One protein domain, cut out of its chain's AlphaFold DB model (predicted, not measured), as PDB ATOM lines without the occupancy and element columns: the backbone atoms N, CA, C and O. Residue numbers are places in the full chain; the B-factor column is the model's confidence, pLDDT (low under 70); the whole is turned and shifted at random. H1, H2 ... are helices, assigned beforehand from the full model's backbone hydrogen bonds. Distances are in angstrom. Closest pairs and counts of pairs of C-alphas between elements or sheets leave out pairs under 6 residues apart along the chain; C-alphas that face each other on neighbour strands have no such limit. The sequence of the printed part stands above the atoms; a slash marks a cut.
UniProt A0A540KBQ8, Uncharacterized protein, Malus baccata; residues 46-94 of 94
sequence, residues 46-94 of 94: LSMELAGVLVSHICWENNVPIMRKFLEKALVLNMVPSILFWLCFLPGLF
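This is residues 46 to 94 of the 94 residues of an uncharacterized protein of Malus baccata (UniProt A0A540KBQ8). Three helices, H1, H2 and H3, stand side by side as a small bundle, their centres making a triangle; H2 runs opposite to the other two. The 49 printed residues, all helix by class, are compact, with a radius of gyration of the C-alphas of 9.7 A and spans of 24 by 22 by 15 A.

H1, residues 48 to 61, begins at C-alpha 48 (-7.309, -48.279, 55.368) and is 18.8 A long. H2, residues 65 to 76, is 17.1 A long. H3, residues 82 to 88, 10.3 A long, ends at C-alpha 88 (-8.888, -48.355, 40.951).

H1 and H2 form a helical hairpin at a shallow tilt of 14 degrees; residues 54 to 59 touch residues 67 to 71, closest at C-alphas 58 and 67, 6.0 A apart. H2, with residues 71 to 75 alone, touches H3 in a second hairpin, at 19 degrees; the closest C-alphas, 75 and 82, are 6.4 A apart. H1 and H3 touch, the same way at 29 degrees, closest at C-alphas 59 and 88, 5.6 A apart. Every O i to N i+4 pair is within hydrogen-bond range in H1 and H3, 7 of 8 in H2.

C-alphas 77 and 92 are farthest apart, 27.1 A. The printed part has no cut, and both links are tight. Residues 60 to 63 and 88 to 94 have pLDDT under 70.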
ATOM      1  N   LEU A  46      -3.680 -42.158  56.984       70.81
ATOM      2  CA  LEU A  46      -3.475 -43.456  56.322       70.81
ATOM      3  C   LEU A  46      -4.479 -44.551  56.742       70.81
ATOM      4  O   LEU A  46      -4.146 -45.738  56.736       70.81
ATOM      5  N   SER A  47      -5.695 -44.189  57.151       76.69
ATOM      6  CA  SER A  47      -6.707 -45.175  57.532       76.69
ATOM      7  C   SER A  47      -7.116 -46.023  56.324       76.69
ATOM      8  O   SER A  47      -7.625 -45.515  55.325       76.69
ATOM      9  N   MET A  48      -6.924 -47.341  56.426       76.56
ATOM     10  CA  MET A  48      -7.309 -48.279  55.368       76.56
ATOM     11  C   MET A  48      -8.824 -48.259  55.107       76.56
ATOM     12  O   MET A  48      -9.241 -48.427  53.964       76.56
ATOM     13  N   GLU A  49      -9.638 -47.989  56.135       80.00
ATOM     14  CA  GLU A  49     -11.092 -47.838  55.985       80.00
ATOM     15  C   GLU A  49     -11.459 -46.609  55.149       80.00
ATOM     16  O   GLU A  49     -12.220 -46.739  54.193       80.00
ATOM     17  N   LEU A  50     -10.870 -45.440  55.447       80.94
ATOM     18  CA  LEU A  50     -11.073 -44.215  54.657       80.94
ATOM     19  C   LEU A  50     -10.754 -44.464  53.187       80.94
ATOM     20  O   LEU A  50     -11.500 -44.087  52.285       80.94
ATOM     21  N   ALA A  51      -9.607 -45.093  52.966       82.44
ATOM     22  CA  ALA A  51      -9.086 -45.319  51.645       82.44
ATOM     23  C   ALA A  51      -9.966 -46.300  50.853       82.44
ATOM     24  O   ALA A  51     -10.235 -46.067  49.676       82.44
ATOM     25  N   GLY A  52     -10.484 -47.342  51.512       80.50
ATOM     26  CA  GLY A  52     -11.478 -48.251  50.945       80.50
ATOM     27  C   GLY A  52     -12.788 -47.549  50.582       80.50
ATOM     28  O   GLY A  52     -13.302 -47.756  49.483       80.50
ATOM     29  N   VAL A  53     -13.301 -46.680  51.457       84.50
ATOM     30  CA  VAL A  53     -14.535 -45.911  51.218       84.50
ATOM     31  C   VAL A  53     -14.376 -44.934  50.050       84.50
ATOM     32  O   VAL A  53     -15.200 -44.939  49.137       84.50
ATOM     33  N   LEU A  54     -13.294 -44.148  50.019       82.81
ATOM     34  CA  LEU A  54     -13.014 -43.213  48.922       82.81
ATOM     35  C   LEU A  54     -12.847 -43.938  47.588       82.81
ATOM     36  O   LEU A  54     -13.435 -43.528  46.595       82.81
ATOM     37  N   VAL A  55     -12.073 -45.023  47.549       80.75
ATOM     38  CA  VAL A  55     -11.869 -45.801  46.320       80.75
ATOM     39  C   VAL A  55     -13.170 -46.463  45.877       80.75
ATOM     40  O   VAL A  55     -13.481 -46.438  44.693       80.75
ATOM     41  N   SER A  56     -13.982 -46.980  46.798       79.88
ATOM     42  CA  SER A  56     -15.291 -47.545  46.447       79.88
ATOM     43  C   SER A  56     -16.203 -46.482  45.832       79.88
ATOM     44  O   SER A  56     -16.752 -46.679  44.752       79.88
ATOM     45  N   HIS A  57     -16.275 -45.302  46.449       80.25
ATOM     46  CA  HIS A  57     -17.131 -44.222  45.975       80.25
ATOM     47  C   HIS A  57     -16.652 -43.596  44.651       80.25
ATOM     48  O   HIS A  57     -17.436 -43.349  43.733       80.25
ATOM     49  N   ILE A  58     -15.348 -43.347  44.525       79.25
ATOM     50  CA  ILE A  58     -14.755 -42.666  43.370       79.25
ATOM     51  C   ILE A  58     -14.585 -43.623  42.184       79.25
ATOM     52  O   ILE A  58     -14.830 -43.238  41.044       79.25
ATOM     53  N   CYS A  59     -14.175 -44.870  42.420       73.62
ATOM     54  CA  CYS A  59     -13.843 -45.804  41.342       73.62
ATOM     55  C   CYS A  59     -15.043 -46.603  40.848       73.62
ATOM     56  O   CYS A  59     -15.114 -46.882  39.652       73.62
ATOM     57  N   TRP A  60     -15.982 -46.952  41.733       68.44
ATOM     58  CA  TRP A  60     -17.151 -47.749  41.354       68.44
ATOM     59  C   TRP A  60     -18.388 -46.897  41.082       68.44
ATOM     60  O   TRP A  60     -19.041 -47.110  40.064       68.44
ATOM     61  N   GLU A  61     -18.706 -45.922  41.936       66.50
ATOM     62  CA  GLU A  61     -19.946 -45.144  41.776       66.50
ATOM     63  C   GLU A  61     -19.788 -43.939  40.838       66.50
ATOM     64  O   GLU A  61     -20.707 -43.619  40.087       66.50
ATOM     65  N   ASN A  62     -18.630 -43.271  40.848       66.81
ATOM     66  CA  ASN A  62     -18.425 -42.001  40.143       66.81
ATOM     67  C   ASN A  62     -17.109 -41.980  39.358       66.81
ATOM     68  O   ASN A  62     -16.270 -41.102  39.560       66.81
ATOM     69  N   ASN A  63     -16.936 -42.928  38.429       65.94
ATOM     70  CA  ASN A  63     -15.723 -43.081  37.616       65.94
ATOM     71  C   ASN A  63     -15.563 -41.995  36.527       65.94
ATOM     72  O   ASN A  63     -15.338 -42.282  35.350       65.94
ATOM     73  N   VAL A  64     -15.710 -40.727  36.905       73.75
ATOM     74  CA  VAL A  64     -15.536 -39.564  36.036       73.75
ATOM     75  C   VAL A  64     -14.127 -38.975  36.202       73.75
ATOM     76  O   VAL A  64     -13.559 -39.020  37.298       73.75
ATOM     77  N   PRO A  65     -13.541 -38.371  35.148       72.88
ATOM     78  CA  PRO A  65     -12.176 -37.832  35.192       72.88
ATOM     79  C   PRO A  65     -11.960 -36.803  36.302       72.88
ATOM     80  O   PRO A  65     -10.867 -36.693  36.849       72.88
ATOM     81  N   ILE A  66     -13.004 -36.045  36.637       74.31
ATOM     82  CA  ILE A  66     -12.957 -35.033  37.687       74.31
ATOM     83  C   ILE A  66     -12.847 -35.662  39.078       74.31
ATOM     84  O   ILE A  66     -12.016 -35.219  39.859       74.31
ATOM     85  N   MET A  67     -13.570 -36.751  39.350       78.69
ATOM     86  CA  MET A  67     -13.525 -37.446  40.638       78.69
ATOM     87  C   MET A  67     -12.166 -38.126  40.865       78.69
ATOM     88  O   MET A  67     -11.629 -38.129  41.971       78.69
ATOM     89  N   ARG A  68     -11.528 -38.601  39.789       77.88
ATOM     90  CA  ARG A  68     -10.147 -39.105  39.846       77.88
ATOM     91  C   ARG A  68      -9.152 -38.043  40.316       77.88
ATOM     92  O   ARG A  68      -8.234 -38.387  41.052       77.88
ATOM     93  N   LYS A  69      -9.356 -36.761  39.980       83.50
ATOM     94  CA  LYS A  69      -8.491 -35.670  40.469       83.50
ATOM     95  C   LYS A  69      -8.557 -35.515  41.986       83.50
ATOM     96  O   LYS A  69      -7.543 -35.201  42.602       83.50
ATOM     97  N   PHE A  70      -9.719 -35.756  42.594       84.00
ATOM     98  CA  PHE A  70      -9.853 -35.776  44.054       84.00
ATOM     99  C   PHE A  70      -9.034 -36.925  44.650       84.00
ATOM    100  O   PHE A  70      -8.247 -36.705  45.569       84.00
ATOM    101  N   LEU A  71      -9.108 -38.120  44.058       83.50
ATOM    102  CA  LEU A  71      -8.313 -39.268  44.497       83.50
ATOM    103  C   LEU A  71      -6.797 -39.026  44.360       83.50
ATOM    104  O   LEU A  71      -6.033 -39.386  45.253       83.50
ATOM    105  N   GLU A  72      -6.354 -38.361  43.290       85.31
ATOM    106  CA  GLU A  72      -4.955 -37.952  43.118       85.31
ATOM    107  C   GLU A  72      -4.490 -36.997  44.229       85.31
ATOM    108  O   GLU A  72      -3.374 -37.131  44.730       85.31
ATOM    109  N   LYS A  73      -5.325 -36.033  44.648       87.19
ATOM    110  CA  LYS A  73      -4.971 -35.127  45.755       87.19
ATOM    111  C   LYS A  73      -4.989 -35.829  47.107       87.19
ATOM    112  O   LYS A  73      -4.079 -35.613  47.905       87.19
ATOM    113  N   ALA A  74      -5.948 -36.725  47.327       85.38
ATOM    114  CA  ALA A  74      -5.982 -37.575  48.513       85.38
ATOM    115  C   ALA A  74      -4.712 -38.440  48.623       85.38
ATOM    116  O   ALA A  74      -4.151 -38.593  49.708       85.38
ATOM    117  N   LEU A  75      -4.208 -38.949  47.494       83.56
ATOM    118  CA  LEU A  75      -2.944 -39.680  47.434       83.56
ATOM    119  C   LEU A  75      -1.746 -38.803  47.832       83.56
ATOM    120  O   LEU A  75      -0.922 -39.224  48.641       83.56
ATOM    121  N   VAL A  76      -1.662 -37.577  47.306       84.31
ATOM    122  CA  VAL A  76      -0.587 -36.624  47.652       84.31
ATOM    123  C   VAL A  76      -0.581 -36.302  49.150       84.31
ATOM    124  O   VAL A  76       0.487 -36.191  49.749       84.31
ATOM    125  N   LEU A  77      -1.758 -36.210  49.772       81.00
ATOM    126  CA  LEU A  77      -1.897 -35.995  51.214       81.00
ATOM    127  C   LEU A  77      -1.779 -37.276  52.054       81.00
ATOM    128  O   LEU A  77      -2.016 -37.234  53.257       81.00
ATOM    129  N   ASN A  78      -1.372 -38.405  51.458       80.00
ATOM    130  CA  ASN A  78      -1.247 -39.699  52.134       80.00
ATOM    131  C   ASN A  78      -2.548 -40.149  52.834       80.00
ATOM    132  O   ASN A  78      -2.504 -40.826  53.857       80.00
ATOM    133  N   MET A  79      -3.713 -39.790  52.288       79.38
ATOM    134  CA  MET A  79      -5.011 -40.294  52.765       79.38
ATOM    135  C   MET A  79      -5.304 -41.698  52.261       79.38
ATOM    136  O   MET A  79      -5.973 -42.501  52.904       79.38
ATOM    137  N   VAL A  80      -4.832 -41.973  51.049       79.69
ATOM    138  CA  VAL A  80      -5.068 -43.221  50.342       79.69
ATOM    139  C   VAL A  80      -3.703 -43.834  50.057       79.69
ATOM    140  O   VAL A  80      -2.851 -43.165  49.468       79.69
ATOM    141  N   PRO A  81      -3.455 -45.094  50.447       77.75
ATOM    142  CA  PRO A  81      -2.256 -45.803  50.038       77.75
ATOM    143  C   PRO A  81      -2.148 -45.823  48.511       77.75
ATOM    144  O   PRO A  81      -3.114 -46.158  47.825       77.75
ATOM    145  N   SER A  82      -0.951 -45.546  47.982       75.38
ATOM    146  CA  SER A  82      -0.676 -45.560  46.532       75.38
ATOM    147  C   SER A  82      -1.204 -46.821  45.848       75.38
ATOM    148  O   SER A  82      -1.718 -46.755  44.738       75.38
ATOM    149  N   ILE A  83      -1.143 -47.969  46.525       73.38
ATOM    150  CA  ILE A  83      -1.595 -49.248  45.975       73.38
ATOM    151  C   ILE A  83      -3.102 -49.294  45.683       73.38
ATOM    152  O   ILE A  83      -3.502 -49.902  44.696       73.38
ATOM    153  N   LEU A  84      -3.938 -48.614  46.477       72.19
ATOM    154  CA  LEU A  84      -5.387 -48.593  46.256       72.19
ATOM    155  C   LEU A  84      -5.771 -47.691  45.076       72.19
ATOM    156  O   LEU A  84      -6.715 -47.993  44.349       72.19
ATOM    157  N   PHE A  85      -4.996 -46.629  44.835       74.06
ATOM    158  CA  PHE A  85      -5.116 -45.836  43.613       74.06
ATOM    159  C   PHE A  85      -4.837 -46.693  42.372       74.06
ATOM    160  O   PHE A  85      -5.604 -46.662  41.417       74.06
ATOM    161  N   TRP A  86      -3.783 -47.514  42.389       72.38
ATOM    162  CA  TRP A  86      -3.495 -48.419  41.273       72.38
ATOM    163  C   TRP A  86      -4.565 -49.506  41.097       72.38
ATOM    164  O   TRP A  86      -4.901 -49.836  39.962       72.38
ATOM    165  N   LEU A  87      -5.156 -50.010  42.189       73.38
ATOM    166  CA  LEU A  87      -6.278 -50.956  42.119       73.38
ATOM    167  C   LEU A  87      -7.512 -50.358  41.426       73.38
ATOM    168  O   LEU A  87      -8.136 -51.040  40.621       73.38
ATOM    169  N   CYS A  88      -7.819 -49.078  41.655       68.44
ATOM    170  CA  CYS A  88      -8.888 -48.355  40.951       68.44
ATOM    171  C   CYS A  88      -8.724 -48.360  39.418       68.44
ATOM    172  O   CYS A  88      -9.701 -48.319  38.672       68.44
ATOM    173  N   PHE A  89      -7.477 -48.391  38.944       67.06
ATOM    174  CA  PHE A  89      -7.126 -48.345  37.525       67.06
ATOM    175  C   PHE A  89      -6.959 -49.726  36.879       67.06
ATOM    176  O   PHE A  89      -6.721 -49.792  35.673       67.06
ATOM    177  N   LEU A  90      -7.105 -50.814  37.640       69.44
ATOM    178  CA  LEU A  90      -7.107 -52.183  37.130       69.44
ATOM    179  C   LEU A  90      -8.556 -52.672  36.977       69.44
ATOM    180  O   LEU A  90      -9.111 -53.245  37.917       69.44
ATOM    181  N   PRO A  91      -9.202 -52.478  35.811       55.88
ATOM    182  CA  PRO A  91     -10.499 -53.087  35.561       55.88
ATOM    183  C   PRO A  91     -10.321 -54.612  35.493       55.88
ATOM    184  O   PRO A  91      -9.718 -55.123  34.551       55.88
ATOM    185  N   GLY A  92     -10.833 -55.337  36.494       56.62
ATOM    186  CA  GLY A  92     -10.940 -56.802  36.458       56.62
ATOM    187  C   GLY A  92     -10.283 -57.592  37.594       56.62
ATOM    188  O   GLY A  92     -10.109 -58.796  37.432       56.62
ATOM    189  N   LEU A  93      -9.909 -56.971  38.722       52.34
ATOM    190  CA  LEU A  93      -9.370 -57.700  39.887       52.34
ATOM    191  C   LEU A  93     -10.373 -57.901  41.048       52.34
ATOM    192  O   LEU A  93      -9.968 -58.367  42.109       52.34
ATOM    193  N   PHE A  94     -11.653 -57.566  40.858       47.78
ATOM    194  CA  PHE A  94     -12.746 -57.813  41.807       47.78
ATOM    195  C   PHE A  94     -14.017 -58.214  41.062       47.78
ATOM    196  O   PHE A  94     -14.276 -57.599  39.999       47.78
TER     197      PHE A  94